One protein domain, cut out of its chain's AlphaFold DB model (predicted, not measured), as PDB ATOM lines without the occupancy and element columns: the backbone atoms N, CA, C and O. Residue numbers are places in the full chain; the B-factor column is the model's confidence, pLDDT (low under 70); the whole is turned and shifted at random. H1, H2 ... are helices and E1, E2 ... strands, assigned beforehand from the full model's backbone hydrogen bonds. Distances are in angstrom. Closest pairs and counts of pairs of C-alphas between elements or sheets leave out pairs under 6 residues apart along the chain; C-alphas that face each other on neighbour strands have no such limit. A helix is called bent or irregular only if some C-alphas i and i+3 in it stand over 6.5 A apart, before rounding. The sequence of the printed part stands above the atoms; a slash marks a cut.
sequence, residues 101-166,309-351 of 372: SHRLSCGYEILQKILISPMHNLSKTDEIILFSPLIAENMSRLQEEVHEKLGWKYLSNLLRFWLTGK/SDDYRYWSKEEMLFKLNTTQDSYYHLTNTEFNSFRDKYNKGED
ATOM      1  N   SER A 101     100.130 128.183  75.808       68.62
ATOM      2  CA  SER A 101      98.995 128.934  75.241       68.62
ATOM      3  C   SER A 101      98.006 128.071  74.428       68.62
ATOM      4  O   SER A 101      96.794 128.228  74.577       68.62
ATOM      5  N   HIS A 102      98.472 127.105  73.625       69.19
ATOM      6  CA  HIS A 102      97.567 126.223  72.869       69.19
ATOM      7  C   HIS A 102      96.832 125.239  73.793       69.19
ATOM      8  O   HIS A 102      95.624 125.042  73.651       69.19
ATOM      9  N   ARG A 103      97.538 124.667  74.781       71.94
ATOM     10  CA  ARG A 103      96.940 123.784  75.802       71.94
ATOM     11  C   ARG A 103      95.897 124.519  76.646       71.94
ATOM     12  O   ARG A 103      94.836 123.976  76.946       71.94
ATOM     13  N   LEU A 104      96.182 125.774  76.981       80.31
ATOM     14  CA  LEU A 104      95.244 126.653  77.662       80.31
ATOM     15  C   LEU A 104      94.025 126.954  76.799       80.31
ATOM     16  O   LEU A 104      92.911 126.928  77.317       80.31
ATOM     17  N   SER A 105      94.193 127.173  75.489       79.12
ATOM     18  CA  SER A 105      93.042 127.384  74.607       79.12
ATOM     19  C   SER A 105      92.132 126.169  74.544       79.12
ATOM     20  O   SER A 105      90.932 126.310  74.765       79.12
ATOM     21  N   CYS A 106      92.681 124.970  74.329       72.31
ATOM     22  CA  CYS A 106      91.844 123.776  74.250       72.31
ATOM     23  C   CYS A 106      91.177 123.447  75.594       72.31
ATOM     24  O   CYS A 106      89.997 123.100  75.622       72.31
ATOM     25  N   GLY A 107      91.894 123.594  76.717       73.50
ATOM     26  CA  GLY A 107      91.322 123.393  78.052       73.50
ATOM     27  C   GLY A 107      90.192 124.381  78.348       73.50
ATOM     28  O   GLY A 107      89.141 123.994  78.862       73.50
ATOM     29  N   TYR A 108      90.379 125.642  77.963       85.25
ATOM     30  CA  TYR A 108      89.384 126.696  78.115       85.25
ATOM     31  C   TYR A 108      88.138 126.464  77.249       85.25
ATOM     32  O   TYR A 108      87.022 126.589  77.746       85.25
ATOM     33  N   GLU A 109      88.291 126.059  75.987       83.00
ATOM     34  CA  GLU A 109      87.154 125.739  75.110       83.00
ATOM     35  C   GLU A 109      86.310 124.577  75.653       83.00
ATOM     36  O   GLU A 109      85.080 124.594  75.566       83.00
ATOM     37  N   ILE A 110      86.959 123.564  76.237       75.94
ATOM     38  CA  ILE A 110      86.271 122.454  76.906       75.94
ATOM     39  C   ILE A 110      85.509 122.969  78.130       75.94
ATOM     40  O   ILE A 110      84.333 122.642  78.294       75.94
ATOM     41  N   LEU A 111      86.143 123.802  78.961       80.94
ATOM     42  CA  LEU A 111      85.505 124.408  80.130       80.94
ATOM     43  C   LEU A 111      84.267 125.223  79.742       80.94
ATOM     44  O   LEU A 111      83.213 125.045  80.346       80.94
ATOM     45  N   GLN A 112      84.378 126.073  78.717       82.19
ATOM     46  CA  GLN A 112      83.253 126.853  78.207       82.19
ATOM     47  C   GLN A 112      82.092 125.951  77.790       82.19
ATOM     48  O   GLN A 112      80.959 126.195  78.190       82.19
ATOM     49  N   LYS A 113      82.356 124.870  77.048       82.69
ATOM     50  CA  LYS A 113      81.309 123.916  76.636       82.69
ATOM     51  C   LYS A 113      80.630 123.234  77.824       82.69
ATOM     52  O   LYS A 113      79.425 123.004  77.773       82.69
ATOM     53  N   ILE A 114      81.383 122.919  78.879       79.00
ATOM     54  CA  ILE A 114      80.840 122.311  80.101       79.00
ATOM     55  C   ILE A 114      79.951 123.316  80.841       79.00
ATOM     56  O   ILE A 114      78.807 122.995  81.152       79.00
ATOM     57  N   LEU A 115      80.448 124.531  81.088       77.38
ATOM     58  CA  LEU A 115      79.769 125.525  81.925       77.38
ATOM     59  C   LEU A 115      78.649 126.298  81.212       77.38
ATOM     60  O   LEU A 115      77.757 126.794  81.884       77.38
ATOM     61  N   ILE A 116      78.668 126.398  79.879       76.75
ATOM     62  CA  ILE A 116      77.619 127.059  79.071       76.75
ATOM     63  C   ILE A 116      76.543 126.045  78.625       76.75
ATOM     64  O   ILE A 116      75.571 126.394  77.960       76.75
ATOM     65  N   SER A 117      76.689 124.766  78.991       66.81
ATOM     66  CA  SER A 117      75.676 123.738  78.731       66.81
ATOM     67  C   SER A 117      74.299 124.173  79.268       66.81
ATOM     68  O   SER A 117      74.247 124.766  80.344       66.81
ATOM     69  N   PRO A 118      73.173 123.831  78.603       56.62
ATOM     70  CA  PRO A 118      71.819 124.224  79.020       56.62
ATOM     71  C   PRO A 118      71.437 123.867  80.468       56.62
ATOM     72  O   PRO A 118      70.449 124.378  80.986       56.62
ATOM     73  N   MET A 119      72.194 122.979  81.124       52.31
ATOM     74  CA  MET A 119      72.013 122.627  82.537       52.31
ATOM     75  C   MET A 119      72.572 123.676  83.517       52.31
ATOM     76  O   MET A 119      72.238 123.635  84.699       52.31
ATOM     77  N   HIS A 120      73.400 124.616  83.054       61.75
ATOM     78  CA  HIS A 120      74.005 125.668  83.866       61.75
ATOM     79  C   HIS A 120      73.376 127.029  83.542       61.75
ATOM     80  O   HIS A 120      73.605 127.612  82.487       61.75
ATOM     81  N   ASN A 121      72.594 127.563  84.484       73.69
ATOM     82  CA  ASN A 121      72.108 128.941  84.429       73.69
ATOM     83  C   ASN A 121      73.180 129.872  85.025       73.69
ATOM     84  O   ASN A 121      73.199 130.116  86.237       73.69
ATOM     85  N   LEU A 122      74.139 130.298  84.197       85.19
ATOM     86  CA  LEU A 122      75.220 131.199  84.612       85.19
ATOM     87  C   LEU A 122      74.646 132.565  85.019       85.19
ATOM     88  O   LEU A 122      73.739 133.088  84.372       85.19
ATOM     89  N   SER A 123      75.187 133.165  86.084       90.69
ATOM     90  CA  SER A 123      74.927 134.585  86.346       90.69
ATOM     91  C   SER A 123      75.612 135.429  85.261       90.69
ATOM     92  O   SER A 123      76.591 134.979  84.660       90.69
ATOM     93  N   LYS A 124      75.154 136.666  85.026       90.00
ATOM     94  CA  LYS A 124      75.827 137.573  84.076       90.00
ATOM     95  C   LYS A 124      77.306 137.767  84.426       90.00
ATOM     96  O   LYS A 124      78.157 137.805  83.546       90.00
ATOM     97  N   THR A 125      77.617 137.842  85.714       92.31
ATOM     98  CA  THR A 125      78.983 138.026  86.202       92.31
ATOM     99  C   THR A 125      79.841 136.778  86.004       92.31
ATOM    100  O   THR A 125      80.979 136.890  85.553       92.31
ATOM    101  N   ASP A 126      79.280 135.585  86.240       93.44
ATOM    102  CA  ASP A 126      79.962 134.309  85.974       93.44
ATOM    103  C   ASP A 126      80.267 134.161  84.478       93.44
ATOM    104  O   ASP A 126      81.331 133.687  84.086       93.44
ATOM    105  N   GLU A 127      79.323 134.583  83.636       92.44
ATOM    106  CA  GLU A 127      79.471 134.572  82.189       92.44
ATOM    107  C   GLU A 127      80.585 135.525  81.735       92.44
ATOM    108  O   GLU A 127      81.396 135.164  80.885       92.44
ATOM    109  N   ILE A 128      80.688 136.711  82.334       95.19
ATOM    110  CA  ILE A 128      81.756 137.669  82.025       95.19
ATOM    111  C   ILE A 128      83.116 137.159  82.498       95.19
ATOM    112  O   ILE A 128      84.070 137.241  81.729       95.19
ATOM    113  N   ILE A 129      83.218 136.572  83.694       95.69
ATOM    114  CA  ILE A 129      84.454 135.918  84.157       95.69
ATOM    115  C   ILE A 129      84.867 134.825  83.170       95.69
ATOM    116  O   ILE A 129      86.014 134.798  82.721       95.69
ATOM    117  N   LEU A 130      83.922 133.979  82.750       94.06
ATOM    118  CA  LEU A 130      84.179 132.924  81.778       94.06
ATOM    119  C   LEU A 130      84.605 133.478  80.411       94.06
ATOM    120  O   LEU A 130      85.388 132.828  79.730       94.06
ATOM    121  N   PHE A 131      84.132 134.655  79.995       95.06
ATOM    122  CA  PHE A 131      84.509 135.310  78.733       95.06
ATOM    123  C   PHE A 131      85.700 136.271  78.853       95.06
ATOM    124  O   PHE A 131      86.217 136.713  77.825       95.06
ATOM    125  N   SER A 132      86.188 136.553  80.063       96.75
ATOM    126  CA  SER A 132      87.281 137.502  80.299       96.75
ATOM    127  C   SER A 132      88.550 137.207  79.483       96.75
ATOM    128  O   SER A 132      89.115 138.168  78.951       96.75
ATOM    129  N   PRO A 133      88.954 135.942  79.215       96.62
ATOM    130  CA  PRO A 133      90.067 135.699  78.303       96.62
ATOM    131  C   PRO A 133      89.825 136.171  76.872       96.62
ATOM    132  O   PRO A 133      90.742 136.684  76.233       96.62
ATOM    133  N   LEU A 134      88.609 135.990  76.350       95.25
ATOM    134  CA  LEU A 134      88.254 136.404  74.992       95.25
ATOM    135  C   LEU A 134      88.115 137.925  74.900       95.25
ATOM    136  O   LEU A 134      88.469 138.503  73.876       95.25
ATOM    137  N   ILE A 135      87.650 138.572  75.971       97.25
ATOM    138  CA  ILE A 135      87.632 140.034  76.075       97.25
ATOM    139  C   ILE A 135      89.069 140.571  76.057       97.25
ATOM    140  O   ILE A 135      89.376 141.439  75.245       97.25
ATOM    141  N   ALA A 136      89.977 140.016  76.869       96.50
ATOM    142  CA  ALA A 136      91.392 140.399  76.866       96.50
ATOM    143  C   ALA A 136      92.063 140.145  75.501       96.50
ATOM    144  O   ALA A 136      92.831 140.970  75.009       96.50
ATOM    145  N   GLU A 137      91.724 139.041  74.829       94.94
ATOM    146  CA  GLU A 137      92.209 138.761  73.475       94.94
ATOM    147  C   GLU A 137      91.669 139.762  72.441       94.94
ATOM    148  O   GLU A 137      92.393 140.167  71.532       94.94
ATOM    149  N   ASN A 138      90.420 140.213  72.581       96.19
ATOM    150  CA  ASN A 138      89.885 141.280  71.740       96.19
ATOM    151  C   ASN A 138      90.591 142.616  72.015       96.19
ATOM    152  O   ASN A 138      91.015 143.279  71.072       96.19
ATOM    153  N   MET A 139      90.816 142.959  73.288       95.50
ATOM    154  CA  MET A 139      91.593 144.140  73.681       95.50
ATOM    155  C   MET A 139      92.997 144.131  73.073       95.50
ATOM    156  O   MET A 139      93.449 145.170  72.596       95.50
ATOM    157  N   SER A 140      93.647 142.962  73.012       94.19
ATOM    158  CA  SER A 140      94.929 142.769  72.324       94.19
ATOM    159  C   SER A 140      94.842 143.144  70.843       94.19
ATOM    160  O   SER A 140      95.672 143.908  70.362       94.19
ATOM    161  N   ARG A 141      93.820 142.676  70.115       94.06
ATOM    162  CA  ARG A 141      93.656 142.961  68.673       94.06
ATOM    163  C   ARG A 141      93.411 144.437  68.364       94.06
ATOM    164  O   ARG A 141      93.719 144.865  67.257       94.06
ATOM    165  N   LEU A 142      92.862 145.183  69.322       93.88
ATOM    166  CA  LEU A 142      92.574 146.612  69.187       93.88
ATOM    167  C   LEU A 142      93.790 147.510  69.430       93.88
ATOM    168  O   LEU A 142      93.745 148.682  69.069       93.88
ATOM    169  N   GLN A 143      94.863 146.991  70.031       91.50
ATOM    170  CA  GLN A 143      96.079 147.779  70.218       91.50
ATOM    171  C   GLN A 143      96.784 148.006  68.878       91.50
ATOM    172  O   GLN A 143      96.710 147.175  67.973       91.50
ATOM    173  N   GLU A 144      97.522 149.107  68.754       90.81
ATOM    174  CA  GLU A 144      98.366 149.376  67.584       90.81
ATOM    175  C   GLU A 144      99.791 148.853  67.818       90.81
ATOM    176  O   GLU A 144     100.303 148.043  67.034       90.81
ATOM    177  N   GLU A 145     100.372 149.244  68.954       88.25
ATOM    178  CA  GLU A 145     101.730 148.920  69.380       88.25
ATOM    179  C   GLU A 145     101.911 147.437  69.721       88.25
ATOM    180  O   GLU A 145     101.108 146.825  70.427       88.25
ATOM    181  N   VAL A 146     103.010 146.840  69.250       87.44
ATOM    182  CA  VAL A 146     103.260 145.393  69.395       87.44
ATOM    183  C   VAL A 146     103.349 144.967  70.861       87.44
ATOM    184  O   VAL A 146     102.790 143.941  71.234       87.44
ATOM    185  N   HIS A 147     104.024 145.751  71.700       84.06
ATOM    186  CA  HIS A 147     104.165 145.432  73.121       84.06
ATOM    187  C   HIS A 147     102.833 145.559  73.876       84.06
ATOM    188  O   HIS A 147     102.559 144.734  74.746       84.06
ATOM    189  N   GLU A 148     101.966 146.489  73.467       90.81
ATOM    190  CA  GLU A 148     100.609 146.615  74.008       90.81
ATOM    191  C   GLU A 148      99.721 145.427  73.625       90.81
ATOM    192  O   GLU A 148      99.028 144.859  74.472       90.81
ATOM    193  N   LYS A 149      99.800 144.971  72.366       91.81
ATOM    194  CA  LYS A 149      99.136 143.730  71.920       91.81
ATOM    195  C   LYS A 149      99.545 142.547  72.793       91.81
ATOM    196  O   LYS A 149      98.690 141.753  73.188       91.81
ATOM    197  N   LEU A 150     100.843 142.415  73.069       90.12
ATOM    198  CA  LEU A 150     101.392 141.292  73.825       90.12
ATOM    199  C   LEU A 150     100.898 141.270  75.274       90.12
ATOM    200  O   LEU A 150     100.412 140.226  75.697       90.12
ATOM    201  N   GLY A 151     100.899 142.395  75.998       91.69
ATOM    202  CA  GLY A 151     100.448 142.399  77.398       91.69
ATOM    203  C   GLY A 151      98.987 141.964  77.574       91.69
ATOM    204  O   GLY A 151      98.688 141.121  78.418       91.69
ATOM    205  N   TRP A 152      98.081 142.410  76.698       93.69
ATOM    206  CA  TRP A 152      96.688 141.932  76.697       93.69
ATOM    207  C   TRP A 152      96.554 140.451  76.322       93.69
ATOM    208  O   TRP A 152      95.696 139.737  76.849       93.69
ATOM    209  N   LYS A 153      97.417 139.962  75.426       92.12
ATOM    210  CA  LYS A 153      97.478 138.539  75.084       92.12
ATOM    211  C   LYS A 153      97.986 137.703  76.262       92.12
ATOM    212  O   LYS A 153      97.459 136.615  76.491       92.12
ATOM    213  N   TYR A 154      98.958 138.202  77.024       92.94
ATOM    214  CA  TYR A 154      99.419 137.550  78.247       92.94
ATOM    215  C   TYR A 154      98.304 137.489  79.284       92.94
ATOM    216  O   TYR A 154      98.010 136.394  79.754       92.94
ATOM    217  N   LEU A 155      97.585 138.590  79.533       94.88
ATOM    218  CA  LEU A 155      96.421 138.584  80.424       94.88
ATOM    219  C   LEU A 155      95.377 137.534  80.007       94.88
ATOM    220  O   LEU A 155      94.875 136.792  80.847       94.88
ATOM    221  N   SER A 156      95.087 137.415  78.704       94.56
ATOM    222  CA  SER A 156      94.196 136.366  78.189       94.56
ATOM    223  C   SER A 156      94.673 134.961  78.573       94.56
ATOM    224  O   SER A 156      93.879 134.139  79.034       94.56
ATOM    225  N   ASN A 157      95.971 134.677  78.435       93.44
ATOM    226  CA  ASN A 157      96.537 133.383  78.815       93.44
ATOM    227  C   ASN A 157      96.517 133.159  80.334       93.44
ATOM    228  O   ASN A 157      96.168 132.061  80.761       93.44
ATOM    229  N   LEU A 158      96.827 134.175  81.145       95.31
ATOM    230  CA  LEU A 158      96.774 134.092  82.609       95.31
ATOM    231  C   LEU A 158      95.353 133.768  83.092       95.31
ATOM    232  O   LEU A 158      95.159 132.840  83.876       95.31
ATOM    233  N   LEU A 159      94.340 134.442  82.537       96.38
ATOM    234  CA  LEU A 159      92.932 134.163  82.834       96.38
ATOM    235  C   LEU A 159      92.519 132.746  82.397       96.38
ATOM    236  O   LEU A 159      91.790 132.068  83.121       96.38
ATOM    237  N   ARG A 160      92.999 132.249  81.243       95.25
ATOM    238  CA  ARG A 160      92.767 130.849  80.823       95.25
ATOM    239  C   ARG A 160      93.425 129.862  81.782       95.25
ATOM    240  O   ARG A 160      92.814 128.845  82.105       95.25
ATOM    241  N   PHE A 161      94.646 130.143  82.232       94.75
ATOM    242  CA  PHE A 161      95.355 129.298  83.192       94.75
ATOM    243  C   PHE A 161      94.577 129.217  84.506       94.75
ATOM    244  O   PHE A 161      94.243 128.116  84.941       94.75
ATOM    245  N   TRP A 162      94.158 130.366  85.041       96.38
ATOM    246  CA  TRP A 162      93.325 130.433  86.238       96.38
ATOM    247  C   TRP A 162      92.035 129.612  86.084       96.38
ATOM    248  O   TRP A 162      91.772 128.706  86.875       96.38
ATOM    249  N   LEU A 163      91.256 129.870  85.024       95.31
ATOM    250  CA  LEU A 163      89.953 129.234  84.786       95.31
ATOM    251  C   LEU A 163      90.039 127.718  84.581       95.31
ATOM    252  O   LEU A 163      89.121 126.984  84.953       95.31
ATOM    253  N   THR A 164      91.102 127.235  83.936       90.69
ATOM    254  CA  THR A 164      91.252 125.802  83.641       90.69
ATOM    255  C   THR A 164      91.720 125.003  84.853       90.69
ATOM    256  O   THR A 164      91.326 123.832  84.982       90.69
ATOM    257  N   GLY A 165      92.463 125.648  85.756       89.69
ATOM    258  CA  GLY A 165      92.915 125.102  87.030       89.69
ATOM    259  C   GLY A 165      91.781 124.735  87.992       89.69
ATOM    260  O   GLY A 165      90.616 125.123  87.826       89.69
ATOM    261  N   LYS A 166      92.103 123.907  88.987       91.56
ATOM    262  CA  LYS A 166      91.140 123.518  90.036       91.56
ATOM    263  C   LYS A 166      91.048 124.616  91.090       91.56
ATOM    264  O   LYS A 166      91.999 125.361  91.264       91.56
ATOM    265  N   SER A 309      92.429 143.647  97.954       71.25
ATOM    266  CA  SER A 309      91.355 144.634  97.743       71.25
ATOM    267  C   SER A 309      91.415 145.269  96.349       71.25
ATOM    268  O   SER A 309      91.210 146.477  96.205       71.25
ATOM    269  N   ASP A 310      91.776 144.481  95.338       76.75
ATOM    270  CA  ASP A 310      91.934 144.960  93.967       76.75
ATOM    271  C   ASP A 310      90.589 145.220  93.272       76.75
ATOM    272  O   ASP A 310      89.584 144.541  93.492       76.75
ATOM    273  N   ASP A 311      90.604 146.231  92.403       81.06
ATOM    274  CA  ASP A 311      89.485 146.632  91.557       81.06
ATOM    275  C   ASP A 311      89.818 146.316  90.089       81.06
ATOM    276  O   ASP A 311      90.668 146.980  89.481       81.06
ATOM    277  N   TYR A 312      89.128 145.324  89.516       87.81
ATOM    278  CA  TYR A 312      89.325 144.871  88.135       87.81
ATOM    279  C   TYR A 312      88.472 145.631  87.121       87.81
ATOM    280  O   TYR A 312      88.472 145.280  85.943       87.81
ATOM    281  N   ARG A 313      87.797 146.706  87.542       92.00
ATOM    282  CA  ARG A 313      87.046 147.641  86.693       92.00
ATOM    283  C   ARG A 313      85.950 146.942  85.886       92.00
ATOM    284  O   ARG A 313      85.315 146.009  86.371       92.00
ATOM    285  N   TYR A 314      85.655 147.455  84.695       95.94
ATOM    286  CA  TYR A 314      84.424 147.169  83.975       95.94
ATOM    287  C   TYR A 314      84.679 146.311  82.738       95.94
ATOM    288  O   TYR A 314      85.411 146.708  81.829       95.94
ATOM    289  N   TRP A 315      84.017 145.159  82.674       97.62
ATOM    290  CA  TRP A 315      84.133 144.193  81.582       97.62
ATOM    291  C   TRP A 315      82.768 143.960  80.940       97.62
ATOM    292  O   TRP A 315      81.756 143.867  81.635       97.62
ATOM    293  N   SER A 316      82.732 143.850  79.613       97.31
ATOM    294  CA  SER A 316      81.510 143.550  78.870       97.31
ATOM    295  C   SER A 316      81.721 142.386  77.916       97.31
ATOM    296  O   SER A 316      82.581 142.439  77.035       97.31
ATOM    297  N   LYS A 317      80.893 141.349  78.068       94.69
ATOM    298  CA  LYS A 317      80.782 140.265  77.087       94.69
ATOM    299  C   LYS A 317      80.082 140.731  75.808       94.69
ATOM    300  O   LYS A 317      80.449 140.282  74.732       94.69
ATOM    301  N   GLU A 318      79.075 141.594  75.921       94.75
ATOM    302  CA  GLU A 318      78.306 142.078  74.768       94.75
ATOM    303  C   GLU A 318      79.183 142.915  73.838       94.75
ATOM    304  O   GLU A 318      79.258 142.645  72.642       94.75
ATOM    305  N   GLU A 319      79.928 143.858  74.412       96.50
ATOM    306  CA  GLU A 319      80.827 144.729  73.654       96.50
ATOM    307  C   GLU A 319      82.173 144.059  73.345       96.50
ATOM    308  O   GLU A 319      82.931 144.544  72.511       96.50
ATOM    309  N   MET A 320      82.502 142.963  74.039       96.81
ATOM    310  CA  MET A 320      83.822 142.322  74.019       96.81
ATOM    311  C   MET A 320      84.958 143.287  74.394       96.81
ATOM    312  O   MET A 320      86.045 143.257  73.811       96.81
ATOM    313  N   LEU A 321      84.712 144.157  75.376       96.62
ATOM    314  CA  LEU A 321      85.619 145.241  75.752       96.62
ATOM    315  C   LEU A 321      85.822 145.344  77.262       96.62
ATOM    316  O   LEU A 321      84.919 145.090  78.061       96.62
ATOM    317  N   PHE A 322      87.010 145.823  77.620       95.56
ATOM    318  CA  PHE A 322      87.352 146.321  78.946       95.56
ATOM    319  C   PHE A 322      87.297 147.855  78.967       95.56
ATOM    320  O   PHE A 322      87.709 148.510  78.007       95.56
ATOM    321  N   LYS A 323      86.829 148.438  80.075       94.38
ATOM    322  CA  LYS A 323      86.867 149.881  80.336       94.38
ATOM    323  C   LYS A 323      87.314 150.169  81.768       94.38
ATOM    324  O   LYS A 323      86.872 149.535  82.721       94.38
ATOM    325  N   LEU A 324      88.133 151.211  81.918       91.00
ATOM    326  CA  LEU A 324      88.544 151.722  83.230       91.00
ATOM    327  C   LEU A 324      87.372 152.313  84.022       91.00
ATOM    328  O   LEU A 324      87.305 152.152  85.235       91.00
ATOM    329  N   ASN A 325      86.466 153.011  83.340       91.12
ATOM    330  CA  ASN A 325      85.286 153.614  83.943       91.12
ATOM    331  C   ASN A 325      84.169 153.702  82.903       91.12
ATOM    332  O   ASN A 325      84.422 154.037  81.740       91.12
ATOM    333  N   THR A 326      82.942 153.397  83.305       94.38
ATOM    334  CA  THR A 326      81.761 153.525  82.456       94.38
ATOM    335  C   THR A 326      80.481 153.479  83.285       94.38
ATOM    336  O   THR A 326      80.464 152.956  84.393       94.38
ATOM    337  N   THR A 327      79.400 154.013  82.724       92.75
ATOM    338  CA  THR A 327      78.035 153.928  83.268       92.75
ATOM    339  C   THR A 327      77.110 153.133  82.342       92.75
ATOM    340  O   THR A 327      75.895 153.256  82.442       92.75
ATOM    341  N   GLN A 328      77.668 152.410  81.365       94.31
ATOM    342  CA  GLN A 328      76.898 151.606  80.418       94.31
ATOM    343  C   GLN A 328      76.473 150.286  81.070       94.31
ATOM    344  O   GLN A 328      77.322 149.549  81.566       94.31
ATOM    345  N   ASP A 329      75.182 149.959  80.999       92.94
ATOM    346  CA  ASP A 329      74.593 148.762  81.626       92.94
ATOM    347  C   ASP A 329      75.095 147.430  81.034       92.94
ATOM    348  O   ASP A 329      74.930 146.365  81.638       92.94
ATOM    349  N   SER A 330      75.714 147.473  79.847       94.44
ATOM    350  CA  SER A 330      76.356 146.316  79.214       94.44
ATOM    351  C   SER A 330      77.694 145.944  79.867       94.44
ATOM    352  O   SER A 330      78.248 144.886  79.556       94.44
ATOM    353  N   TYR A 331      78.216 146.768  80.783       96.94
ATOM    354  CA  TYR A 331      79.465 146.534  81.502       96.94
ATOM    355  C   TYR A 331      79.231 146.199  82.972       96.94
ATOM    356  O   TYR A 331      78.423 146.823  83.654       96.94
ATOM    357  N   TYR A 332      80.018 145.252  83.477       95.62
ATOM    358  CA  TYR A 332      79.925 144.772  84.849       95.62
ATOM    359  C   TYR A 332      81.242 145.017  85.559       95.62
ATOM    360  O   TYR A 332      82.319 144.761  85.016       95.62
ATOM    361  N   HIS A 333      81.125 145.541  86.773       94.31
ATOM    362  CA  HIS A 333      82.248 145.765  87.663       94.31
ATOM    363  C   HIS A 333      82.686 144.432  88.272       94.31
ATOM    364  O   HIS A 333      81.850 143.717  88.823       94.31
ATOM    365  N   LEU A 334      83.963 144.078  88.126       93.38
ATOM    366  CA  LEU A 334      84.526 142.856  88.694       93.38
ATOM    367  C   LEU A 334      85.463 143.185  89.856       93.38
ATOM    368  O   LEU A 334      86.356 144.026  89.737       93.38
ATOM    369  N   THR A 335      85.301 142.458  90.958       92.31
ATOM    370  CA  THR A 335      86.187 142.486  92.125       92.31
ATOM    371  C   THR A 335      86.586 141.063  92.514       92.31
ATOM    372  O   THR A 335      86.150 140.078  91.912       92.31
ATOM    373  N   ASN A 336      87.393 140.938  93.566       92.00
ATOM    374  CA  ASN A 336      87.728 139.645  94.160       92.00
ATOM    375  C   ASN A 336      86.501 138.838  94.581       92.00
ATOM    376  O   ASN A 336      86.508 137.612  94.489       92.00
ATOM    377  N   THR A 337      85.422 139.510  94.986       92.62
ATOM    378  CA  THR A 337      84.181 138.854  95.409       92.62
ATOM    379  C   THR A 337      83.611 137.977  94.300       92.62
ATOM    380  O   THR A 337      83.266 136.820  94.541       92.62
ATOM    381  N   GLU A 338      83.555 138.497  93.075       94.25
ATOM    382  CA  GLU A 338      82.997 137.793  91.927       94.25
ATOM    383  C   GLU A 338      83.881 136.607  91.513       94.25
ATOM    384  O   GLU A 338      83.365 135.506  91.311       94.25
ATOM    385  N   PHE A 339      85.207 136.786  91.456       95.25
ATOM    386  CA  PHE A 339      86.144 135.701  91.127       95.25
ATOM    387  C   PHE A 339      86.155 134.592  92.186       95.25
ATOM    388  O   PHE A 339      86.130 133.410  91.841       95.25
ATOM    389  N   ASN A 340      86.127 134.946  93.473       94.69
ATOM    390  CA  ASN A 340      86.078 133.972  94.564       94.69
ATOM    391  C   ASN A 340      84.740 133.216  94.579       94.69
ATOM    392  O   ASN A 340      84.731 131.992  94.684       94.69
ATOM    393  N   SER A 341      83.624 133.918  94.353       94.12
ATOM    394  CA  SER A 341      82.299 133.291  94.233       94.12
ATOM    395  C   SER A 341      82.231 132.326  93.047       94.12
ATOM    396  O   SER A 341      81.681 131.230  93.171       94.12
ATOM    397  N   PHE A 342      82.820 132.696  91.904       94.56
ATOM    398  CA  PHE A 342      82.965 131.802  90.755       94.56
ATOM    399  C   PHE A 342      83.788 130.565  91.128       94.56
ATOM    400  O   PHE A 342      83.386 129.437  90.820       94.56
ATOM    401  N   ARG A 343      84.910 130.762  91.835       95.44
ATOM    402  CA  ARG A 343      85.800 129.674  92.240       95.44
ATOM    403  C   ARG A 343      85.098 128.634  93.095       95.44
ATOM    404  O   ARG A 343      85.156 127.443  92.778       95.44
ATOM    405  N   ASP A 344      84.386 129.092  94.115       94.06
ATOM    406  CA  ASP A 344      83.646 128.233  95.033       94.06
ATOM    407  C   ASP A 344      82.495 127.511  94.325       94.06
ATOM    408  O   ASP A 344      82.290 126.310  94.516       94.06
ATOM    409  N   LYS A 345      81.770 128.221  93.453       93.12
ATOM    410  CA  LYS A 345      80.598 127.686  92.751       93.12
ATOM    411  C   LYS A 345      80.947 126.597  91.739       93.12
ATOM    412  O   LYS A 345      80.209 125.618  91.625       93.12
ATOM    413  N   TYR A 346      82.033 126.766  90.988       90.88
ATOM    414  CA  TYR A 346      82.382 125.866  89.881       90.88
ATOM    415  C   TYR A 346      83.561 124.943  90.181       90.88
ATOM    416  O   TYR A 346      83.882 124.090  89.352       90.88
ATOM    417  N   ASN A 347      84.190 125.073  91.354       92.31
ATOM    418  CA  ASN A 347      85.413 124.356  91.716       92.31
ATOM    419  C   ASN A 347      86.549 124.583  90.690       92.31
ATOM    420  O   ASN A 347      87.281 123.660  90.311       92.31
ATOM    421  N   LYS A 348      86.658 125.824  90.198       92.88
ATOM    422  CA  LYS A 348      87.547 126.257  89.108       92.88
ATOM    423  C   LYS A 348      88.165 127.605  89.414       92.88
ATOM    424  O   LYS A 348      87.448 128.476  89.862       92.88
ATOM    425  N   GLY A 349      89.444 127.803  89.133       94.69
ATOM    426  CA  GLY A 349      90.145 129.018  89.546       94.69
ATOM    427  C   GLY A 349      91.312 128.678  90.452       94.69
ATOM    428  O   GLY A 349      91.158 128.602  91.669       94.69
ATOM    429  N   GLU A 350      92.464 128.431  89.853       96.00
ATOM    430  CA  GLU A 350      93.693 128.093  90.568       96.00
ATOM    431  C   GLU A 350      94.560 129.336  90.690       96.00
ATOM    432  O   GLU A 350      94.899 129.924  89.670       96.00
ATOM    433  N   ASP A 351      94.912 129.750  91.905       96.81
ATOM    434  CA  ASP A 351      95.949 130.765  92.095       96.81
ATOM    435  C   ASP A 351      97.329 130.179  91.753       96.81
ATOM    436  O   ASP A 351      97.637 129.039  92.115       96.81
TER     437      ASP A 351
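This is residues 101 to 166 and 309 to 351 of the 372 residues of the protein "Zn-binding Pro-Ala-Ala-Arg (PAAR) domain-containing protein, incolved in TypeVI secretion" of Succinivibrio dextrinosolvens (UniProt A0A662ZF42). A kinked helix, H2, makes the core: H3 folds back beside it as a helical hairpin, and a small three-stranded sheet covers another side of H2. H1 packs across the last part of H3, residues 157 to 164, and H4 packs on the first part of H2, residues 125 to 129. The printed part has 109 residues, with four named helices and three named strands in the order H1 H2 H3 E1 E2 E3 H4; the antiparallel sheet runs E2, E1, E3, and the class is mostly helix. The whole is compact, with a radius of gyration of the C-alphas of 13.6 A, and spans 40 by 35 by 29 A.

H1, residues 101 to 115, and H3, residues 146 to 164, touch at a steep tilt of 49 degrees, the same way; their closest C-alphas, of Leu 104 and Arg 160, are 5.8 A apart. H2, residues 124 to 142, has a kink of 55 degrees near residue 131 and is irregular, with C-alphas 130 and 133 7.4 A apart. H1 and H2 are close but not clearly touching, the closest C-alphas being those of Gln 112 and Leu 130 at 7.1 A. H2 and H3 form a helical hairpin at a shallow tilt of 25 degrees, opposite ways; their closest C-alphas, of Pro 133 and Ser 156, are 4.2 A apart. E1, residues 311 to 316, and E2, residues 321 to 323, form a hairpin, with N 323 and O 314 at 2.8 A. E3, residues 332 to 335, is the other antiparallel neighbour of E1, with N 315 and O 332 at 2.9 A. H2 is on this sheet, making two layers, a helix on one face of a sheet: its height over the sheet is 6.9 A, and it runs across the strands, at 87 degrees to E2 on the local plane. H4, residues 336 to 346, touches H2 at a steep tilt of 65 degrees; the closest C-alphas, of Asp 126 and Phe 342, are 6.2 A apart. Every O i to N i+4 pair is within hydrogen-bond range in H1, H3 and H4, and 13 of 15 are in H2.

H1 begins at C-alpha 101, (98.995, 128.934, 75.241), and is 20.6 A long. H2 is 24.2 A long and H3 27.0 A. E1, 15.3 A long, begins at C-alpha 311, (89.485, 146.632, 91.557); E2 and E3 are shorter. H4, 15.4 A long, ends at C-alpha 346, (82.382, 125.866, 89.881).

The C-alphas farthest apart, of Met 119 and Glu 145, are 41.8 A apart. Residues 167 to 308 are not printed, and C-alphas 166 and 309 stand 22.5 A apart across the cut. Of the links that are printed whole, none is long. The mean pLDDT of the printed part is 89.3, and residues 101 to 102 and 117 to 120 are under 70.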